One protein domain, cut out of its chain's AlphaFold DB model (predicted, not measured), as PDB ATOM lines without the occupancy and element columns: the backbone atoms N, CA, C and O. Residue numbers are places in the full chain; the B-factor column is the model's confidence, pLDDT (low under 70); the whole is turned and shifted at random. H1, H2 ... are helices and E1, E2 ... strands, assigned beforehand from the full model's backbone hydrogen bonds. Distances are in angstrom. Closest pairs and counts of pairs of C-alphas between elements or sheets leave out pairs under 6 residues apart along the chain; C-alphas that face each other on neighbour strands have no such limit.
ATOM      1  N   GLU A 825     -48.169  30.022  55.651       72.50
ATOM      2  CA  GLU A 825     -47.346  28.907  55.142       72.50
ATOM      3  C   GLU A 825     -47.968  28.191  53.928       72.50
ATOM      4  O   GLU A 825     -47.259  27.689  53.063       72.50
ATOM      5  N   ASN A 826     -49.299  28.199  53.817       84.38
ATOM      6  CA  ASN A 826     -50.038  27.551  52.728       84.38
ATOM      7  C   ASN A 826     -50.217  28.457  51.500       84.38
ATOM      8  O   ASN A 826     -50.664  27.994  50.450       84.38
ATOM      9  N   GLY A 827     -49.912  29.749  51.639       88.81
ATOM     10  CA  GLY A 827     -50.055  30.736  50.575       88.81
ATOM     11  C   GLY A 827     -48.798  30.943  49.735       88.81
ATOM     12  O   GLY A 827     -48.849  31.719  48.787       88.81
ATOM     13  N   ASN A 828     -47.692  30.258  50.032       91.19
ATOM     14  CA  ASN A 828     -46.502  30.271  49.178       91.19
ATOM     15  C   ASN A 828     -46.870  29.904  47.733       91.19
ATOM     16  O   ASN A 828     -47.721  29.047  47.503       91.19
ATOM     17  N   ALA A 829     -46.281  30.580  46.752       93.44
ATOM     18  CA  ALA A 829     -46.578  30.350  45.346       93.44
ATOM     19  C   ALA A 829     -45.915  29.049  44.868       93.44
ATOM     20  O   ALA A 829     -44.765  28.779  45.200       93.44
ATOM     21  N   LYS A 830     -46.643  28.248  44.085       94.25
ATOM     22  CA  LYS A 830     -46.128  27.052  43.399       94.25
ATOM     23  C   LYS A 830     -45.929  27.301  41.906       94.25
ATOM     24  O   LYS A 830     -44.976  26.810  41.311       94.25
ATOM     25  N   SER A 831     -46.832  28.061  41.295       94.69
ATOM     26  CA  SER A 831     -46.698  28.517  39.914       94.69
ATOM     27  C   SER A 831     -47.366  29.871  39.714       94.69
ATOM     28  O   SER A 831     -48.260  30.251  40.477       94.69
ATOM     29  N   ILE A 832     -46.927  30.603  38.693       95.62
ATOM     30  CA  ILE A 832     -47.390  31.957  38.382       95.62
ATOM     31  C   ILE A 832     -47.530  32.167  36.875       95.62
ATOM     32  O   ILE A 832     -46.815  31.569  36.085       95.62
ATOM     33  N   LEU A 833     -48.441  33.050  36.478       94.00
ATOM     34  CA  LEU A 833     -48.574  33.562  35.117       94.00
ATOM     35  C   LEU A 833     -48.735  35.086  35.153       94.00
ATOM     36  O   LEU A 833     -49.679  35.572  35.782       94.00
ATOM     37  N   LEU A 834     -47.873  35.821  34.450       89.06
ATOM     38  CA  LEU A 834     -47.892  37.284  34.373       89.06
ATOM     39  C   LEU A 834     -48.796  37.765  33.227       89.06
ATOM     40  O   LEU A 834     -48.284  38.114  32.188       89.06
ATOM     41  N   ASP A 835     -50.120  37.809  33.406       86.44
ATOM     42  CA  ASP A 835     -51.104  38.213  32.372       86.44
ATOM     43  C   ASP A 835     -50.879  39.656  31.851       86.44
ATOM     44  O   ASP A 835     -51.497  40.615  32.332       86.44
ATOM     45  N   LEU A 836     -49.960  39.829  30.891       85.62
ATOM     46  CA  LEU A 836     -49.428  41.139  30.491       85.62
ATOM     47  C   LEU A 836     -50.295  41.847  29.446       85.62
ATOM     48  O   LEU A 836     -50.187  43.064  29.307       85.62
ATOM     49  N   TRP A 837     -51.173  41.137  28.737       78.94
ATOM     50  CA  TRP A 837     -51.971  41.698  27.636       78.94
ATOM     51  C   TRP A 837     -52.741  42.965  28.027       78.94
ATOM     52  O   TRP A 837     -52.673  43.974  27.327       78.94
ATOM     53  N   GLY A 838     -53.410  42.954  29.186       68.62
ATOM     54  CA  GLY A 838     -54.140  44.127  29.677       68.62
ATOM     55  C   GLY A 838     -53.235  45.316  30.014       68.62
ATOM     56  O   GLY A 838     -53.632  46.463  29.824       68.62
ATOM     57  N   VAL A 839     -52.008  45.045  30.469       73.12
ATOM     58  CA  VAL A 839     -51.008  46.072  30.788       73.12
ATOM     59  C   VAL A 839     -50.453  46.689  29.504       73.12
ATOM     60  O   VAL A 839     -50.326  47.909  29.421       73.12
ATOM     61  N   VAL A 840     -50.166  45.870  28.488       72.38
ATOM     62  CA  VAL A 840     -49.651  46.337  27.192       72.38
ATOM     63  C   VAL A 840     -50.675  47.208  26.465       72.38
ATOM     64  O   VAL A 840     -50.301  48.267  25.970       72.38
ATOM     65  N   ASP A 841     -51.957  46.830  26.449       66.56
ATOM     66  CA  ASP A 841     -53.018  47.610  25.789       66.56
ATOM     67  C   ASP A 841     -53.259  48.976  26.457       66.56
ATOM     68  O   ASP A 841     -53.431  49.987  25.774       66.56
ATOM     69  N   GLU A 842     -53.257  49.031  27.794       59.56
ATOM     70  CA  GLU A 842     -53.383  50.293  28.536       59.56
ATOM     71  C   GLU A 842     -52.198  51.221  28.248       59.56
ATOM     72  O   GLU A 842     -52.354  52.438  28.124       59.56
ATOM     73  N   VAL A 843     -51.011  50.640  28.095       57.12
ATOM     74  CA  VAL A 843     -49.786  51.376  27.810       57.12
ATOM     75  C   VAL A 843     -49.730  51.838  26.361       57.12
ATOM     76  O   VAL A 843     -49.337  52.975  26.154       57.12
ATOM     77  N   ALA A 844     -50.166  51.026  25.392       49.47
ATOM     78  CA  ALA A 844     -50.169  51.338  23.957       49.47
ATOM     79  C   ALA A 844     -51.131  52.478  23.554       49.47
ATOM     80  O   ALA A 844     -51.128  52.912  22.402       49.47
ATOM     81  N   SER A 845     -51.948  52.982  24.488       51.06
ATOM     82  CA  SER A 845     -52.612  54.284  24.344       51.06
ATOM     83  C   SER A 845     -51.579  55.432  24.336       51.06
ATOM     84  O   SER A 845     -50.397  55.187  24.556       51.06
ATOM     85  N   GLU A 846     -51.980  56.685  24.072       45.00
ATOM     86  CA  GLU A 846     -51.110  57.880  23.882       45.00
ATOM     87  C   GLU A 846     -50.057  58.153  25.006       45.00
ATOM     88  O   GLU A 846     -49.291  59.111  24.923       45.00
ATOM     89  N   GLU A 847     -49.973  57.310  26.044       47.31
ATOM     90  CA  GLU A 847     -49.022  57.342  27.156       47.31
ATOM     91  C   GLU A 847     -47.773  56.418  27.015       47.31
ATOM     92  O   GLU A 847     -46.887  56.521  27.866       47.31
ATOM     93  N   ALA A 848     -47.639  55.523  26.017       42.72
ATOM     94  CA  ALA A 848     -46.466  54.618  25.902       42.72
ATOM     95  C   ALA A 848     -45.132  55.372  25.748       42.72
ATOM     96  O   ALA A 848     -44.202  55.172  26.533       42.72
ATOM     97  N   ASP A 849     -45.068  56.287  24.775       41.72
ATOM     98  CA  ASP A 849     -43.897  57.142  24.522       41.72
ATOM     99  C   ASP A 849     -43.614  58.073  25.708       41.72
ATOM    100  O   ASP A 849     -42.469  58.429  25.994       41.72
ATOM    101  N   ALA A 850     -44.671  58.449  26.435       44.09
ATOM    102  CA  ALA A 850     -44.586  59.259  27.638       44.09
ATOM    103  C   ALA A 850     -43.932  58.496  28.806       44.09
ATOM    104  O   ALA A 850     -43.200  59.106  29.581       44.09
ATOM    105  N   LYS A 851     -44.137  57.172  28.874       49.53
ATOM    106  CA  LYS A 851     -43.581  56.238  29.866       49.53
ATOM    107  C   LYS A 851     -42.212  55.668  29.466       49.53
ATOM    108  O   LYS A 851     -41.724  54.778  30.143       49.53
ATOM    109  N   GLY A 852     -41.566  56.124  28.390       55.22
ATOM    110  CA  GLY A 852     -40.182  55.737  28.052       55.22
ATOM    111  C   GLY A 852     -39.943  54.230  27.854       55.22
ATOM    112  O   GLY A 852     -38.821  53.748  28.037       55.22
ATOM    113  N   TRP A 853     -40.980  53.466  27.516       67.00
ATOM    114  CA  TRP A 853     -40.873  52.040  27.223       67.00
ATOM    115  C   TRP A 853     -40.670  51.800  25.733       67.00
ATOM    116  O   TRP A 853     -41.220  52.503  24.894       67.00
ATOM    117  N   ASP A 854     -39.876  50.788  25.405       70.31
ATOM    118  CA  ASP A 854     -39.748  50.312  24.038       70.31
ATOM    119  C   ASP A 854     -40.966  49.449  23.708       70.31
ATOM    120  O   ASP A 854     -41.076  48.312  24.174       70.31
ATOM    121  N   GLU A 855     -41.884  49.985  22.905       72.69
ATOM    122  CA  GLU A 855     -43.106  49.284  22.504       72.69
ATOM    123  C   GLU A 855     -42.802  47.909  21.884       72.69
ATOM    124  O   GLU A 855     -43.520  46.940  22.135       72.69
ATOM    125  N   SER A 856     -41.710  47.791  21.116       77.75
ATOM    126  CA  SER A 856     -41.335  46.531  20.469       77.75
ATOM    127  C   SER A 856     -40.865  45.486  21.479       77.75
ATOM    128  O   SER A 856     -41.267  44.327  21.388       77.75
ATOM    129  N   LYS A 857     -40.082  45.886  22.488       81.44
ATOM    130  CA  LYS A 857     -39.633  44.976  23.553       81.44
ATOM    131  C   LYS A 857     -40.750  44.627  24.528       81.44
ATOM    132  O   LYS A 857     -40.811  43.495  24.991       81.44
ATOM    133  N   LEU A 858     -41.634  45.579  24.827       79.62
ATOM    134  CA  LEU A 858     -42.822  45.333  25.640       79.62
ATOM    135  C   LEU A 858     -43.728  44.299  24.963       79.62
ATOM    136  O   LEU A 858     -44.162  43.351  25.608       79.62
ATOM    137  N   LYS A 859     -43.950  44.436  23.649       82.94
ATOM    138  CA  LYS A 859     -44.662  43.432  22.849       82.94
ATOM    139  C   LYS A 859     -43.920  42.096  22.811       82.94
ATOM    140  O   LYS A 859     -44.573  41.067  22.914       82.94
ATOM    141  N   ALA A 860     -42.588  42.095  22.741       86.88
ATOM    142  CA  ALA A 860     -41.792  40.866  22.779       86.88
ATOM    143  C   ALA A 860     -41.905  40.103  24.113       86.88
ATOM    144  O   ALA A 860     -41.758  38.886  24.127       86.88
ATOM    145  N   LEU A 861     -42.219  40.768  25.236       88.25
ATOM    146  CA  LEU A 861     -42.490  40.053  26.492       88.25
ATOM    147  C   LEU A 861     -43.729  39.157  26.419       88.25
ATOM    148  O   LEU A 861     -43.814  38.198  27.184       88.25
ATOM    149  N   LEU A 862     -44.680  39.449  25.526       87.69
ATOM    150  CA  LEU A 862     -45.877  38.626  25.356       87.69
ATOM    151  C   LEU A 862     -45.524  37.209  24.880       87.69
ATOM    152  O   LEU A 862     -46.254  36.275  25.200       87.69
ATOM    153  N   ASP A 863     -44.378  37.027  24.211       88.56
ATOM    154  CA  ASP A 863     -43.868  35.708  23.811       88.56
ATOM    155  C   ASP A 863     -43.449  34.850  25.021       88.56
ATOM    156  O   ASP A 863     -43.366  33.626  24.925       88.56
ATOM    157  N   HIS A 864     -43.185  35.481  26.171       89.69
ATOM    158  CA  HIS A 864     -42.826  34.811  27.421       89.69
ATOM    159  C   HIS A 864     -44.004  34.666  28.396       89.69
ATOM    160  O   HIS A 864     -43.834  34.009  29.423       89.69
ATOM    161  N   ASP A 865     -45.185  35.229  28.089       88.81
ATOM    162  CA  ASP A 865     -46.384  35.235  28.948       88.81
ATOM    163  C   ASP A 865     -47.057  33.850  29.067       88.81
ATOM    164  O   ASP A 865     -48.158  33.562  28.575       88.81
ATOM    165  N   THR A 866     -46.335  32.963  29.745       90.38
ATOM    166  CA  THR A 866     -46.630  31.551  29.969       90.38
ATOM    167  C   THR A 866     -46.526  31.224  31.461       90.38
ATOM    168  O   THR A 866     -46.030  32.019  32.257       90.38
ATOM    169  N   CYS A 867     -47.067  30.075  31.875       93.38
ATOM    170  CA  CYS A 867     -47.000  29.648  33.272       93.38
ATOM    171  C   CYS A 867     -45.562  29.283  33.659       93.38
ATOM    172  O   CYS A 867     -44.967  28.400  33.046       93.38
ATOM    173  N   CYS A 868     -45.063  29.887  34.729       94.75
ATOM    174  CA  CYS A 868     -43.754  29.625  35.313       94.75
ATOM    175  C   CYS A 868     -43.898  28.796  36.597       94.75
ATOM    176  O   CYS A 868     -44.815  29.030  37.393       94.75
ATOM    177  N   GLU A 869     -42.983  27.851  36.821       94.44
ATOM    178  CA  GLU A 869     -42.823  27.199  38.127       94.44
ATOM    179  C   GLU A 869     -42.109  28.143  39.103       94.44
ATOM    180  O   GLU A 869     -41.260  28.941  38.701       94.44
ATOM    181  N   VAL A 870     -42.493  28.079  40.378       94.94
ATOM    182  CA  VAL A 870     -41.889  28.865  41.457       94.94
ATOM    183  C   VAL A 870     -41.042  27.941  42.324       94.94
ATOM    184  O   VAL A 870     -41.518  26.905  42.787       94.94
ATOM    185  N   GLU A 871     -39.801  28.345  42.566       94.00
ATOM    186  CA  GLU A 871     -38.813  27.612  43.351       94.00
ATOM    187  C   GLU A 871     -38.515  28.333  44.672       94.00
ATOM    188  O   GLU A 871     -38.480  29.567  44.738       94.00
ATOM    189  N   ASP A 872     -38.273  27.557  45.731       91.25
ATOM    190  CA  ASP A 872     -37.867  28.081  47.034       91.25
ATOM    191  C   ASP A 872     -36.369  28.410  47.040       91.25
ATOM    192  O   ASP A 872     -35.519  27.584  46.706       91.25
ATOM    193  N   VAL A 873     -36.030  29.611  47.502       88.44
ATOM    194  CA  VAL A 873     -34.645  30.024  47.739       88.44
ATOM    195  C   VAL A 873     -34.267  29.640  49.163       88.44
ATOM    196  O   VAL A 873     -34.883  30.119  50.118       88.44
ATOM    197  N   VAL A 874     -33.240  28.805  49.316       88.88
ATOM    198  CA  VAL A 874     -32.732  28.346  50.619       88.88
ATOM    199  C   VAL A 874     -31.394  28.995  50.975       88.88
ATOM    200  O   VAL A 874     -30.562  29.248  50.105       88.88
ATOM    201  N   ASP A 875     -31.175  29.268  52.260       85.81
ATOM    202  CA  ASP A 875     -29.876  29.709  52.773       85.81
ATOM    203  C   ASP A 875     -28.867  28.547  52.903       85.81
ATOM    204  O   ASP A 875     -29.186  27.374  52.692       85.81
ATOM    205  N   ASN A 876     -27.628  28.863  53.303       82.00
ATOM    206  CA  ASN A 876     -26.547  27.882  53.499       82.00
ATOM    207  C   ASN A 876     -26.847  26.816  54.577       82.00
ATOM    208  O   ASN A 876     -26.084  25.862  54.722       82.00
ATOM    209  N   HIS A 877     -27.924  26.980  55.348       77.25
ATOM    210  CA  HIS A 877     -28.389  26.049  56.371       77.25
ATOM    211  C   HIS A 877     -29.673  25.306  55.953       77.25
ATOM    212  O   HIS A 877     -30.229  24.560  56.759       77.25
ATOM    213  N   GLY A 878     -30.133  25.475  54.706       78.06
ATOM    214  CA  GLY A 878     -31.317  24.811  54.157       78.06
ATOM    215  C   GLY A 878     -32.649  25.447  54.559       78.06
ATOM    216  O   GLY A 878     -33.696  24.833  54.365       78.06
ATOM    217  N   LYS A 879     -32.646  26.658  55.130       80.94
ATOM    218  CA  LYS A 879     -33.870  27.381  55.492       80.94
ATOM    219  C   LYS A 879     -34.373  28.194  54.301       80.94
ATOM    220  O   LYS A 879     -33.609  28.956  53.718       80.94
ATOM    221  N   VAL A 880     -35.665  28.090  53.987       80.44
ATOM    222  CA  VAL A 880     -36.311  28.909  52.947       80.44
ATOM    223  C   VAL A 880     -36.322  30.381  53.374       80.44
ATOM    224  O   VAL A 880     -36.829  30.725  54.444       80.44
ATOM    225  N   ILE A 881     -35.745  31.241  52.539       85.06
ATOM    226  CA  ILE A 881     -35.631  32.693  52.744       85.06
ATOM    227  C   ILE A 881     -36.441  33.514  51.727       85.06
ATOM    228  O   ILE A 881     -36.583  34.720  51.913       85.06
ATOM    229  N   GLY A 882     -36.996  32.886  50.685       87.56
ATOM    230  CA  GLY A 882     -37.844  33.534  49.679       87.56
ATOM    231  C   GLY A 882     -38.261  32.578  48.560       87.56
ATOM    232  O   GLY A 882     -37.919  31.400  48.608       87.56
ATOM    233  N   GLN A 883     -38.982  33.086  47.556       93.75
ATOM    234  CA  GLN A 883     -39.401  32.321  46.375       93.75
ATOM    235  C   GLN A 883     -39.098  33.085  45.079       93.75
ATOM    236  O   GLN A 883     -39.216  34.314  45.041       93.75
ATOM    237  N   THR A 884     -38.724  32.367  44.019       95.50
ATOM    238  CA  THR A 884     -38.359  32.940  42.710       95.50
ATOM    239  C   THR A 884     -38.916  32.139  41.536       95.50
ATOM    240  O   THR A 884     -39.204  30.959  41.681       95.50
ATOM    241  N   PHE A 885     -39.046  32.763  40.365       95.69
ATOM    242  CA  PHE A 885     -39.429  32.103  39.113       95.69
ATOM    243  C   PHE A 885     -38.733  32.740  37.903       95.69
ATOM    244  O   PHE A 885     -38.356  33.913  37.943       95.69
ATOM    245  N   GLU A 886     -38.592  31.975  36.820       94.25
ATOM    246  CA  GLU A 886     -38.002  32.434  35.556       94.25
ATOM    247  C   GLU A 886     -39.096  32.833  34.555       94.25
ATOM    248  O   GLU A 886     -39.890  32.000  34.114       94.25
ATOM    249  N   PHE A 887     -39.136  34.110  34.175       92.88
ATOM    250  CA  PHE A 887     -40.001  34.657  33.130       92.88
ATOM    251  C   PHE A 887     -39.172  34.949  31.877       92.88
ATOM    252  O   PHE A 887     -38.520  35.991  31.770       92.88
ATOM    253  N   GLY A 888     -39.147  34.006  30.933       89.62
ATOM    254  CA  GLY A 888     -38.226  34.072  29.797       89.62
ATOM    255  C   GLY A 888     -36.769  34.123  30.289       89.62
ATOM    256  O   GLY A 888     -36.355  33.223  31.012       89.62
ATOM    257  N   PRO A 889     -35.976  35.150  29.932       90.25
ATOM    258  CA  PRO A 889     -34.609  35.316  30.433       90.25
ATOM    259  C   PRO A 889     -34.518  36.041  31.796       90.25
ATOM    260  O   PRO A 889     -33.414  36.417  32.207       90.25
ATOM    261  N   PHE A 890     -35.643  36.323  32.466       92.06
ATOM    262  CA  PHE A 890     -35.689  37.155  33.671       92.06
ATOM    263  C   PHE A 890     -36.069  36.359  34.924       92.06
ATOM    264  O   PHE A 890     -37.214  35.943  35.069       92.06
ATOM    265  N   GLN A 891     -35.148  36.275  35.883       92.69
ATOM    266  CA  GLN A 891     -35.427  35.755  37.222       92.69
ATOM    267  C   GLN A 891     -36.122  36.818  38.086       92.69
ATOM    268  O   GLN A 891     -35.590  37.921  38.265       92.69
ATOM    269  N   LEU A 892     -37.290  36.488  38.637       94.06
ATOM    270  CA  LEU A 892     -38.132  37.373  39.450       94.06
ATOM    271  C   LEU A 892     -38.393  36.742  40.821       94.06
ATOM    272  O   LEU A 892     -38.498  35.522  40.930       94.06
ATOM    273  N   SER A 893     -38.526  37.559  41.867       94.12
ATOM    274  CA  SER A 893     -38.957  37.098  43.190       94.12
ATOM    275  C   SER A 893     -40.459  37.286  43.377       94.12
ATOM    276  O   SER A 893     -41.071  38.183  42.792       94.12
ATOM    277  N   ILE A 894     -41.061  36.438  44.207       94.44
ATOM    278  CA  ILE A 894     -42.462  36.528  44.610       94.44
ATOM    279  C   ILE A 894     -42.589  36.374  46.128       94.44
ATOM    280  O   ILE A 894     -42.002  35.487  46.738       94.44
ATOM    281  N   GLU A 895     -43.378  37.253  46.737       92.88
ATOM    282  CA  GLU A 895     -43.681  37.272  48.165       92.88
ATOM    283  C   GLU A 895     -45.195  37.166  48.370       92.88
ATOM    284  O   GLU A 895     -45.966  37.938  47.787       92.88
ATOM    285  N   TYR A 896     -45.628  36.244  49.232       92.00
ATOM    286  CA  TYR A 896     -47.003  36.194  49.716       92.00
ATOM    287  C   TYR A 896     -47.162  37.022  50.997       92.00
ATOM    288  O   TYR A 896     -46.588  36.713  52.038       92.00
ATOM    289  N   ILE A 897     -47.981  38.070  50.935       88.88
ATOM    290  CA  ILE A 897     -48.249  38.980  52.050       88.88
ATOM    291  C   ILE A 897     -49.619  38.643  52.633       88.88
ATOM    292  O   ILE A 897     -50.658  39.018  52.077       88.88
ATOM    293  N   TYR A 898     -49.617  37.984  53.793       88.19
ATOM    294  CA  TYR A 898     -50.819  37.713  54.576       88.19
ATOM    295  C   TYR A 898     -50.993  38.727  55.715       88.19
ATOM    296  O   TYR A 898     -50.061  39.031  56.459       88.19
ATOM    297  N   ARG A 899     -52.214  39.239  55.892       82.50
ATOM    298  CA  ARG A 899     -52.620  40.052  57.043       82.50
ATOM    299  C   ARG A 899     -53.874  39.451  57.665       82.50
ATOM    300  O   ARG A 899     -54.914  39.375  57.015       82.50
ATOM    301  N   GLY A 900     -53.801  39.106  58.950       79.44
ATOM    302  CA  GLY A 900     -54.931  38.614  59.752       79.44
ATOM    303  C   GLY A 900     -55.960  39.693  60.119       79.44
ATOM    304  O   GLY A 900     -56.471  39.696  61.234       79.44
ATOM    305  N   THR A 901     -56.221  40.650  59.224       76.94
ATOM    306  CA  THR A 901     -57.275  41.660  59.386       76.94
ATOM    307  C   THR A 901     -58.660  41.015  59.309       76.94
ATOM    308  O   THR A 901     -58.792  39.829  59.026       76.94
ATOM    309  N   THR A 902     -59.723  41.783  59.555       75.88
ATOM    310  CA  THR A 902     -61.103  41.342  59.295       75.88
ATOM    311  C   THR A 902     -61.686  42.178  58.150       75.88
ATOM    312  O   THR A 902     -61.894  43.381  58.347       75.88
ATOM    313  N   PRO A 903     -61.925  41.593  56.956       74.94
ATOM    314  CA  PRO A 903     -61.619  40.210  56.552       74.94
ATOM    315  C   PRO A 903     -60.104  39.941  56.392       74.94
ATOM    316  O   PRO A 903     -59.331  40.897  56.223       74.94
ATOM    317  N   PRO A 904     -59.662  38.666  56.460       81.19
ATOM    318  CA  PRO A 904     -58.263  38.309  56.248       81.19
ATOM    319  C   PRO A 904     -57.843  38.678  54.827       81.19
ATOM    320  O   PRO A 904     -58.643  38.622  53.891       81.19
ATOM    321  N   ARG A 905     -56.582  39.072  54.663       81.31
ATOM    322  CA  ARG A 905     -56.030  39.523  53.384       81.31
ATOM    323  C   ARG A 905     -54.822  38.693  53.006       81.31
ATOM    324  O   ARG A 905     -53.908  38.552  53.805       81.31
ATOM    325  N   GLY A 906     -54.808  38.224  51.768       87.12
ATOM    326  CA  GLY A 906     -53.647  37.640  51.115       87.12
ATOM    327  C   GLY A 906     -53.435  38.348  49.787       87.12
ATOM    328  O   GLY A 906     -54.394  38.557  49.046       87.12
ATOM    329  N   ARG A 907     -52.205  38.760  49.496       90.06
ATOM    330  CA  ARG A 907     -51.826  39.366  48.214       90.06
ATOM    331  C   ARG A 907     -50.410  38.938  47.877       90.06
ATOM    332  O   ARG A 907     -49.592  38.823  48.783       90.06
ATOM    333  N   TYR A 908     -50.106  38.784  46.597       91.94
ATOM    334  CA  TYR A 908     -48.732  38.571  46.164       91.94
ATOM    335  C   TYR A 908     -48.089  39.870  45.696       91.94
ATOM    336  O   TYR A 908     -48.743  40.790  45.184       91.94
ATOM    337  N   LYS A 909     -46.780  39.931  45.871       90.69
ATOM    338  CA  LYS A 909     -45.926  40.993  45.370       90.69
ATOM    339  C   LYS A 909     -44.787  40.342  44.604       90.69
ATOM    340  O   LYS A 909     -44.152  39.439  45.133       90.69
ATOM    341  N   ILE A 910     -44.545  40.803  43.386       92.25
ATOM    342  CA  ILE A 910     -43.388  40.384  42.595       92.25
ATOM    343  C   ILE A 910     -42.322  41.478  42.597       92.25
ATOM    344  O   ILE A 910     -42.658  42.665  42.628       92.25
ATOM    345  N   GLU A 911     -41.049  41.108  42.544       87.69
ATOM    346  CA  GLU A 911     -39.944  42.046  42.329       87.69
ATOM    347  C   GLU A 911     -38.990  41.499  41.269       87.69
ATOM    348  O   GLU A 911     -38.812  40.292  41.126       87.69
ATOM    349  N   GLY A 912     -38.376  42.389  40.495       82.62
ATOM    350  CA  GLY A 912     -37.479  41.961  39.431       82.62
ATOM    351  C   GLY A 912     -37.021  43.105  38.552       82.62
ATOM    352  O   GLY A 912     -37.613  43.405  37.518       82.62
ATOM    353  N   GLU A 913     -35.926  43.732  38.966       74.06
ATOM    354  CA  GLU A 913     -35.393  44.933  38.325       74.06
ATOM    355  C   GLU A 913     -35.009  44.703  36.853       74.06
ATOM    356  O   GLU A 913     -35.220  45.567  36.005       74.06
ATOM    357  N   LYS A 914     -34.505  43.506  36.521       79.88
ATOM    358  CA  LYS A 914     -34.079  43.157  35.157       79.88
ATOM    359  C   LYS A 914     -35.226  43.175  34.139       79.88
ATOM    360  O   LYS A 914     -34.979  43.490  32.978       79.88
ATOM    361  N   LEU A 915     -36.456  42.850  34.556       82.81
ATOM    362  CA  LEU A 915     -37.627  42.894  33.673       82.81
ATOM    363  C   LEU A 915     -38.001  44.336  33.335       82.81
ATOM    364  O   LEU A 915     -38.236  44.657  32.175       82.81
ATOM    365  N   ASP A 916     -37.995  45.217  34.335       74.81
ATOM    366  CA  ASP A 916     -38.211  46.644  34.108       74.81
ATOM    367  C   ASP A 916     -37.139  47.198  33.159       74.81
ATOM    368  O   ASP A 916     -37.466  47.836  32.160       74.81
ATOM    369  N   GLN A 917     -35.862  46.885  33.401       74.69
ATOM    370  CA  GLN A 917     -34.745  47.308  32.546       74.69
ATOM    371  C   GLN A 917     -34.875  46.814  31.094       74.69
ATOM    372  O   GLN A 917     -34.416  47.497  30.177       74.69
ATOM    373  N   SER A 918     -35.487  45.648  30.863       79.12
ATOM    374  CA  SER A 918     -35.561  45.055  29.528       79.12
ATOM    375  C   SER A 918     -36.556  45.766  28.619       79.12
ATOM    376  O   SER A 918     -36.208  46.049  27.473       79.12
ATOM    377  N   VAL A 919     -37.740  46.116  29.129       74.12
ATOM    378  CA  VAL A 919     -38.777  46.857  28.381       74.12
ATOM    379  C   VAL A 919     -38.521  48.344  28.328       74.12
ATOM    380  O   VAL A 919     -39.079  49.050  27.492       74.12
ATOM    381  N   THR A 920     -37.668  48.833  29.215       68.25
ATOM    382  CA  THR A 920     -37.273  50.225  29.201       68.25
ATOM    383  C   THR A 920     -36.577  50.535  27.862       68.25
ATOM    384  O   THR A 920     -35.713  49.785  27.374       68.25
ATOM    385  N   GLY A 921     -36.994  51.635  27.226       62.31
ATOM    386  CA  GLY A 921     -36.371  52.160  26.011       62.31
ATOM    387  C   GLY A 921     -34.864  52.283  26.183       62.31
ATOM    388  O   GLY A 921     -34.398  52.532  27.292       62.31
ATOM    389  N   ARG A 922     -34.076  52.124  25.109       54.44
ATOM    390  CA  ARG A 922     -32.605  52.286  25.186       54.44
ATOM    391  C   ARG A 922     -32.220  53.602  25.880       54.44
ATOM    392  O   ARG A 922     -31.319  53.609  26.705       54.44
ATOM    393  N   GLU A 923     -32.984  54.660  25.626       50.22
ATOM    394  CA  GLU A 923     -32.828  55.975  26.255       50.22
ATOM    395  C   GLU A 923     -33.181  55.984  27.752       50.22
ATOM    396  O   GLU A 923     -32.474  56.589  28.550       50.22
ATOM    397  N   ALA A 924     -34.243  55.291  28.167       49.78
ATOM    398  CA  ALA A 924     -34.683  55.256  29.560       49.78
ATOM    399  C   ALA A 924     -33.890  54.246  30.423       49.78
ATOM    400  O   ALA A 924     -33.728  54.467  31.619       49.78
ATOM    401  N   ALA A 925     -33.331  53.183  29.830       48.66
ATOM    402  CA  ALA A 925     -32.511  52.180  30.517       48.66
ATOM    403  C   ALA A 925     -31.104  52.722  30.805       48.66
ATOM    404  O   ALA A 925     -30.509  52.424  31.834       48.66
ATOM    405  N   GLU A 926     -30.592  53.585  29.926       47.69
ATOM    406  CA  GLU A 926     -29.358  54.343  30.155       47.69
ATOM    407  C   GLU A 926     -29.537  55.430  31.224       47.69
ATOM    408  O   GLU A 926     -28.573  55.783  31.901       47.69
ATOM    409  N   ASN A 927     -30.778  55.895  31.421       42.34
ATOM    410  CA  ASN A 927     -31.189  56.764  32.523       42.34
ATOM    411  C   ASN A 927     -31.611  55.978  33.789       42.34
ATOM    412  O   ASN A 927     -31.997  56.588  34.788       42.34
ATOM    413  N   ALA A 928     -31.531  54.641  33.800       39.31
ATOM    414  CA  ALA A 928     -31.840  53.845  34.986       39.31
ATOM    415  C   ALA A 928     -30.757  54.058  36.060       39.31
ATOM    416  O   ALA A 928     -29.560  53.910  35.809       39.31
ATOM    417  N   GLY A 929     -31.167  54.469  37.263       35.09
ATOM    418  CA  GLY A 929     -30.244  54.910  38.320       35.09
ATOM    419  C   GLY A 929     -29.815  56.383  38.213       35.09
ATOM    420  O   GLY A 929     -28.906  56.820  38.932       35.09
ATOM    421  N   VAL A 930     -30.456  57.157  37.334       35.81
ATOM    422  CA  VAL A 930     -30.596  58.607  37.498       35.81
ATOM    423  C   VAL A 930     -31.635  58.815  38.599       35.81
ATOM    424  O   VAL A 930     -32.719  58.236  38.530       35.81
ATOM    425  N   GLU A 931     -31.331  59.617  39.625       30.36
ATOM    426  CA  GLU A 931     -32.401  60.317  40.346       30.36
ATOM    427  C   GLU A 931     -33.068  61.200  39.292       30.36
ATOM    428  O   GLU A 931     -32.622  62.321  39.042       30.36
ATOM    429  N   LEU A 932     -34.053  60.651  38.576       34.72
ATOM    430  CA  LEU A 932     -34.921  61.457  37.741       34.72
ATOM    431  C   LEU A 932     -35.526  62.462  38.705       34.72
ATOM    432  O   LEU A 932     -36.123  62.088  39.720       34.72
ATOM    433  N   HIS A 933     -35.229  63.729  38.443       35.59
ATOM    434  CA  HIS A 933     -35.763  64.813  39.232       35.59
ATOM    435  C   HIS A 933     -37.280  64.607  39.270       35.59
ATOM    436  O   HIS A 933     -37.906  64.357  38.241       35.59
ATOM    437  N   GLU A 934     -37.886  64.729  40.452       36.53
ATOM    438  CA  GLU A 934     -39.350  64.768  40.576       36.53
ATOM    439  C   GLU A 934     -39.972  65.880  39.681       36.53
ATOM    440  O   GLU A 934     -41.189  65.866  39.478       36.53
ATOM    441  N   ASP A 935     -39.109  66.748  39.110       38.19
ATOM    442  CA  ASP A 935     -39.325  67.913  38.233       38.19
ATOM    443  C   ASP A 935     -39.502  67.630  36.745       38.19
ATOM    444  O   ASP A 935     -39.754  68.565  35.987       38.19
ATOM    445  N   ASP A 936     -39.443  66.369  36.324       41.09
ATOM    446  CA  ASP A 936     -39.665  65.981  34.924       41.09
ATOM    447  C   ASP A 936     -41.155  65.802  34.561       41.09
ATOM    448  O   ASP A 936     -41.484  65.311  33.481       41.09
ATOM    449  N   ARG A 937     -42.088  66.228  35.424       39.09
ATOM    450  CA  ARG A 937     -43.535  66.201  35.139       39.09
ATOM    451  C   ARG A 937     -43.983  67.388  34.283       39.09
ATOM    452  O   ARG A 937     -44.995  68.021  34.562       39.09
ATOM    453  N   GLU A 938     -43.303  67.654  33.175       31.66
ATOM    454  CA  GLU A 938     -43.938  68.455  32.131       31.66
ATOM    455  C   GLU A 938     -45.180  67.715  31.631       31.66
ATOM    456  O   GLU A 938     -45.061  66.607  31.106       31.66
ATOM    457  N   PHE A 939     -46.354  68.320  31.854       33.22
ATOM    458  CA  PHE A 939     -47.642  68.029  31.215       33.22
ATOM    459  C   PHE A 939     -47.695  66.639  30.546       33.22
ATOM    460  O   PHE A 939     -47.537  66.494  29.335       33.22
ATOM    461  N   GLY A 940     -47.889  65.598  31.360       33.00
ATOM    462  CA  GLY A 940     -48.252  64.266  30.871       33.00
ATOM    463  C   GLY A 940     -47.136  63.243  30.627       33.00
ATOM    464  O   GLY A 940     -47.486  62.087  30.389       33.00
ATOM    465  N   ARG A 941     -45.833  63.543  30.759       31.77
ATOM    466  CA  ARG A 941     -44.817  62.463  30.798       31.77
ATOM    467  C   ARG A 941     -44.625  61.918  32.214       31.77
ATOM    468  O   ARG A 941     -43.740  62.318  32.961       31.77
ATOM    469  N   LYS A 942     -45.512  60.992  32.595       37.94
ATOM    470  CA  LYS A 942     -45.317  60.108  33.755       37.94
ATOM    471  C   LYS A 942     -44.000  59.348  33.547       37.94
ATOM    472  O   LYS A 942     -43.772  58.864  32.445       37.94
ATOM    473  N   LEU A 943     -43.174  59.209  34.596       35.03
ATOM    474  CA  LEU A 943     -42.065  58.238  34.636       35.03
ATOM    475  C   LEU A 943     -42.470  56.940  33.916       35.03
ATOM    476  O   LEU A 943     -43.648  56.575  34.018       35.03
ATOM    477  N   PRO A 944     -41.526  56.196  33.304       44.00
ATOM    478  CA  PRO A 944     -41.712  54.770  33.081       44.00
ATOM    479  C   PRO A 944     -42.197  54.155  34.382       44.00
ATOM    480  O   PRO A 944     -41.438  53.947  35.329       44.00
ATOM    481  N   SER A 945     -43.505  53.975  34.497       53.41
ATOM    482  CA  SER A 945     -44.122  53.434  35.686       53.41
ATOM    483  C   SER A 945     -43.670  51.998  35.699       53.41
ATOM    484  O   SER A 945     -44.239  51.267  34.914       53.41
ATOM    485  N   SER A 946     -42.640  51.640  36.484       69.75
ATOM    486  CA  SER A 946     -42.063  50.283  36.569       69.75
ATOM    487  C   SER A 946     -43.106  49.229  36.188       69.75
ATOM    488  O   SER A 946     -44.208  49.216  36.745       69.75
ATOM    489  N   LEU A 947     -42.803  48.402  35.189       77.69
ATOM    490  CA  LEU A 947     -43.740  47.408  34.680       77.69
ATOM    491  C   LEU A 947     -44.148  46.490  35.834       77.69
ATOM    492  O   LEU A 947     -45.337  46.277  36.067       77.69
ATOM    493  N   ILE A 948     -43.175  46.093  36.657       82.69
ATOM    494  CA  ILE A 948     -43.384  45.400  37.931       82.69
ATOM    495  C   ILE A 948     -44.324  46.176  38.863       82.69
ATOM    496  O   ILE A 948     -45.196  45.582  39.500       82.69
ATOM    497  N   ARG A 949     -44.199  47.502  38.966       74.94
ATOM    498  CA  ARG A 949     -45.111  48.338  39.761       74.94
ATOM    499  C   ARG A 949     -46.536  48.304  39.213       74.94
ATOM    500  O   ARG A 949     -47.444  48.153  40.029       74.94
ATOM    501  N   ILE A 950     -46.748  48.430  37.903       75.19
ATOM    502  CA  ILE A 950     -48.095  48.363  37.308       75.19
ATOM    503  C   ILE A 950     -48.699  46.981  37.550       75.19
ATOM    504  O   ILE A 950     -49.796  46.885  38.103       75.19
ATOM    505  N   ILE A 951     -47.945  45.922  37.238       83.38
ATOM    506  CA  ILE A 951     -48.345  44.529  37.463       83.38
ATOM    507  C   ILE A 951     -48.731  44.323  38.931       83.38
ATOM    508  O   ILE A 951     -49.802  43.794  39.233       83.38
ATOM    509  N   ASN A 952     -47.912  44.807  39.867       83.81
ATOM    510  CA  ASN A 952     -48.216  44.733  41.289       83.81
ATOM    511  C   ASN A 952     -49.448  45.553  41.659       83.81
ATOM    512  O   ASN A 952     -50.285  45.045  42.399       83.81
ATOM    513  N   GLN A 953     -49.592  46.795  41.198       75.00
ATOM    514  CA  GLN A 953     -50.728  47.658  41.536       75.00
ATOM    515  C   GLN A 953     -52.054  47.050  41.074       75.00
ATOM    516  O   GLN A 953     -52.992  46.990  41.873       75.00
ATOM    517  N   GLN A 954     -52.089  46.553  39.839       77.56
ATOM    518  CA  GLN A 954     -53.262  45.952  39.210       77.56
ATOM    519  C   GLN A 954     -53.480  44.480  39.602       77.56
ATOM    520  O   GLN A 954     -54.589  43.975  39.451       77.56
ATOM    521  N   GLN A 955     -52.458  43.816  40.161       86.06
ATOM    522  CA  GLN A 955     -52.422  42.360  40.375       86.06
ATOM    523  C   GLN A 955     -52.675  41.594  39.070       86.06
ATOM    524  O   GLN A 955     -53.465  40.649  39.039       86.06
ATOM    525  N   SER A 956     -52.003  42.028  37.997       87.12
ATOM    526  CA  SER A 956     -52.107  41.477  36.638       87.12
ATOM    527  C   SER A 956     -51.326  40.167  36.505       87.12
ATOM    528  O   SER A 956     -50.395  40.053  35.716       87.12
ATOM    529  N   PHE A 957     -51.651  39.192  37.352       91.50
ATOM    530  CA  PHE A 957     -51.080  37.852  37.322       91.50
ATOM    531  C   PHE A 957     -51.988  36.846  38.041       91.50
ATOM    532  O   PHE A 957     -52.889  37.210  38.808       91.50
ATOM    533  N   ARG A 958     -51.741  35.560  37.788       93.38
ATOM    534  CA  ARG A 958     -52.405  34.427  38.445       93.38
ATOM    535  C   ARG A 958     -51.378  33.599  39.203       93.38
ATOM    536  O   ARG A 958     -50.270  33.448  38.706       93.38
ATOM    537  N   VAL A 959     -51.740  33.053  40.363       95.25
ATOM    538  CA  VAL A 959     -50.851  32.190  41.165       95.25
ATOM    539  C   VAL A 959     -51.598  30.937  41.600       95.25
ATOM    540  O   VAL A 959     -52.734  31.034  42.059       95.25
ATOM    541  N   ILE A 960     -50.963  29.771  41.501       95.06
ATOM    542  CA  ILE A 960     -51.410  28.561  42.201       95.06
ATOM    543  C   ILE A 960     -50.613  28.474  43.510       95.06
ATOM    544  O   ILE A 960     -49.387  28.354  43.446       95.06
ATOM    545  N   PRO A 961     -51.252  28.557  44.689       93.75
ATOM    546  CA  PRO A 961     -50.564  28.409  45.968       93.75
ATOM    547  C   PRO A 961     -50.113  26.964  46.214       93.75
ATOM    548  O   PRO A 961     -50.623  26.020  45.610       93.75
ATOM    549  N   ALA A 962     -49.190  26.780  47.155       87.06
ATOM    550  CA  ALA A 962     -48.656  25.487  47.568       87.06
ATOM    551  C   ALA A 962     -49.743  24.549  48.111       87.06
ATOM    552  O   ALA A 962     -49.644  23.336  47.930       87.06
ATOM    553  N   SER A 963     -50.813  25.102  48.700       84.25
ATOM    554  CA  SER A 963     -52.002  24.333  49.087       84.25
ATOM    555  C   SER A 963     -52.640  23.581  47.913       84.25
ATOM    556  O   SER A 963     -53.238  22.526  48.117       84.25
ATOM    557  N   GLY A 964     -52.518  24.112  46.689       80.31
ATOM    558  CA  GLY A 964     -53.024  23.526  45.445       80.31
ATOM    559  C   GLY A 964     -54.550  23.490  45.323       80.31
ATOM    560  O   GLY A 964     -55.074  22.940  44.358       80.31
ATOM    561  N   ASP A 965     -55.272  24.053  46.290       85.31
ATOM    562  CA  ASP A 965     -56.729  23.965  46.408       85.31
ATOM    563  C   ASP A 965     -57.473  25.181  45.842       85.31
ATOM    564  O   ASP A 965     -58.700  25.159  45.740       85.31
ATOM    565  N   CYS A 966     -56.747  26.233  45.468       93.00
ATOM    566  CA  CYS A 966     -57.290  27.459  44.909       93.00
ATOM    567  C   CYS A 966     -56.315  28.103  43.912       93.00
ATOM    568  O   CYS A 966     -55.164  27.700  43.775       93.00
ATOM    569  N   VAL A 967     -56.800  29.110  43.194       94.12
ATOM    570  CA  VAL A 967     -56.054  29.932  42.248       94.12
ATOM    571  C   VAL A 967     -56.264  31.386  42.635       94.12
ATOM    572  O   VAL A 967     -57.393  31.857  42.776       94.12
ATOM    573  N   TYR A 968     -55.171  32.107  42.803       93.25
ATOM    574  CA  TYR A 968     -55.176  33.545  42.970       93.25
ATOM    575  C   TYR A 968     -55.337  34.235  41.618       93.25
ATOM    576  O   TYR A 968     -54.625  33.912  40.667       93.25
ATOM    577  N   SER A 969     -56.232  35.213  41.527       89.81
ATOM    578  CA  SER A 969     -56.381  36.054  40.342       89.81
ATOM    579  C   SER A 969     -56.919  37.427  40.729       89.81
ATOM    580  O   SER A 969     -57.903  37.538  41.463       89.81
ATOM    581  N   THR A 970     -56.303  38.498  40.219       80.69
ATOM    582  CA  THR A 970     -56.801  39.884  40.345       80.69
ATOM    583  C   THR A 970     -57.061  40.369  41.783       80.69
ATOM    584  O   THR A 970     -57.933  41.205  42.006       80.69
ATOM    585  N   GLY A 971     -56.319  39.865  42.777       83.12
ATOM    586  CA  GLY A 971     -56.487  40.265  44.185       83.12
ATOM    587  C   GLY A 971     -57.269  39.293  45.073       83.12
ATOM    588  O   GLY A 971     -57.376  39.544  46.270       83.12
ATOM    589  N   HIS A 972     -57.818  38.213  44.512       87.25
ATOM    590  CA  HIS A 972     -58.737  37.297  45.194       87.25
ATOM    591  C   HIS A 972     -58.350  35.831  44.960       87.25
ATOM    592  O   HIS A 972     -57.646  35.521  43.999       87.25
ATOM    593  N   PHE A 973     -58.832  34.928  45.820       91.38
ATOM    594  CA  PHE A 973     -58.604  33.485  45.720       91.38
ATOM    595  C   PHE A 973     -59.881  32.769  45.288       91.38
ATOM    596  O   PHE A 973     -60.955  33.007  45.840       91.38
ATOM    597  N   TYR A 974     -59.758  31.871  44.317       92.62
ATOM    598  CA  TYR A 974     -60.881  31.158  43.724       92.62
ATOM    599  C   TYR A 974     -60.620  29.665  43.662       92.62
ATOM    600  O   TYR A 974     -59.518  29.228  43.358       92.62
ATOM    601  N   LYS A 975     -61.656  28.871  43.886       92.88
ATOM    602  CA  LYS A 975     -61.612  27.424  43.775       92.88
ATOM    603  C   LYS A 975     -62.463  26.969  42.585       92.88
ATOM    604  O   LYS A 975     -63.684  27.167  42.620       92.88
ATOM    605  N   PRO A 976     -61.850  26.389  41.536       89.69
ATOM    606  CA  PRO A 976     -62.588  25.752  40.451       89.69
ATOM    607  C   PRO A 976     -63.346  24.528  40.975       89.69
ATOM    608  O   PRO A 976     -62.745  23.635  41.572       89.69
ATOM    609  N   GLU A 977     -64.660  24.471  40.769       86.50
ATOM    610  CA  GLU A 977     -65.502  23.355  41.222       86.50
ATOM    611  C   GLU A 977     -66.564  23.046  40.160       86.50
ATOM    612  O   GLU A 977     -67.203  23.954  39.628       86.50
ATOM    613  N   LEU A 978     -66.759  21.760  39.839       84.19
ATOM    614  CA  LEU A 978     -67.807  21.338  38.904       84.19
ATOM    615  C   LEU A 978     -69.193  21.674  39.468       84.19
ATOM    616  O   LEU A 978     -69.444  21.542  40.667       84.19
TER     617      LEU A 978
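This is residues 825 to 978 of the 1213 residues of an uncharacterized protein of Citrobacter pasteurii (UniProt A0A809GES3). One antiparallel sheet of eight strands curls like part of a barrel and folds back on itself into two leaves partly face to face, E5 E4 E3 and E1 E6 E7 E8, with E2 as the hinge. The helices gather at one end of it: H5 packs along the edge strand E5, H3 and the helical hairpin of H1 and H2 lie beyond, and H4 with the long loop of residues 927 to 946 reaches farther out. The printed part has 154 residues, with five named helices and eight named strands in the order E1 H1 H2 E2 E3 E4 E5 H3 H4 H5 E6 E7 E8, and the sheet runs E5 E4 E3 E2 E1 E6 E7 E8. The class is mixed, helices and strands; the whole is compact, with a radius of gyration of the C-alphas of 17.1 A and spans of 47 by 42 by 34 A.

Start at E1, residues 829 to 833, an inner strand of this strongly twisted sheet. After it come H1, residues 837 to 843, which is not on the sheet, and H2, residues 855 to 864. These two form a hairpin at a shallow tilt of 11 degrees, opposite ways, and only just touch, with 3 pairs of C-alphas within 8 A; the closest are those of Val 840 and Leu 858, 7.1 A. H2 is only just on the sheet, with 5 pairs of C-alphas within 10 A, and only grazes it with residues 861 to 864. Next look at a meander, each strand the antiparallel neighbour of the one before: E2, residues 868 to 874, E3, residues 880 to 887, E4, residues 890 to 899, and E5, residues 905 to 911. E2 is staggered: residues 868 to 869 pair with E1, where N 868 and O 832 are 2.8 A apart, and residues 870 to 874 with E3, where N 871 and O 884 are 2.8 A apart. E4 has N 892 and O 885 of E3 at 2.9 A, and N 895 and O 909 of E5 at 2.8 A. H3, residues 913 to 919, only grazes the sheet with residues 913 to 918, and touches H2 at a steep tilt of 62 degrees, with the C-alphas of Leu 858 and Val 919 closest, 5.1 A. H4, residues 922 to 926, is close to H3 but not clearly touching, with the C-alphas of Gln 917 and Ala 925 closest, 5.7 A. H5, residues 947 to 954, lies over E5 at a height over the sheet of 7.8 A and runs along the strands, at 2 degrees to E5 on the local plane. It touches H3 about perpendicular, at 80 degrees, with the C-alphas of Asp 916 and Leu 947 closest, 5.6 A. A second meander follows: E6, residues 958 to 961, E7, residues 967 to 969, and E8, residues 972 to 975. Find N 960 and O 831 of E1 at 2.9 A, N 968 and O 959 at 2.8 A, and N 967 and O 974 at 2.7 A. Between the edge strands E5 and E8, the closest C-alphas are those of Gly 906 and His 972, 7.8 A. In H1, H3, H4 and H5 every O i to N i+4 pair is within hydrogen-bond range; in H2, 3 of 6 are.

Find C-alpha 829 at (-46.578, 30.350, 45.346), where E1 begins. H2, the longest helix, runs 15.3 A from C-alpha 855 to C-alpha 864. E2 spans 18.9 A, E3 21.0 A and E5 19.7 A. E4, the longest strand, runs 29.0 A from C-alpha 890 at (-35.689, 37.155, 33.671) to C-alpha 899. E8 ends at C-alpha 975, at (-61.612, 27.424, 43.775).

The C-alphas of Asp 935 and Leu 978 are the two farthest apart, at 54.6 A. The printed part has no cut. The links from H1 to H2, 11 residues, and from H4 to H5, 20 residues, are long; the others are tight. The mean pLDDT of the printed part is 75.6, and residue 838, residues 841 to 853 and residues 920 to 946 are under 70.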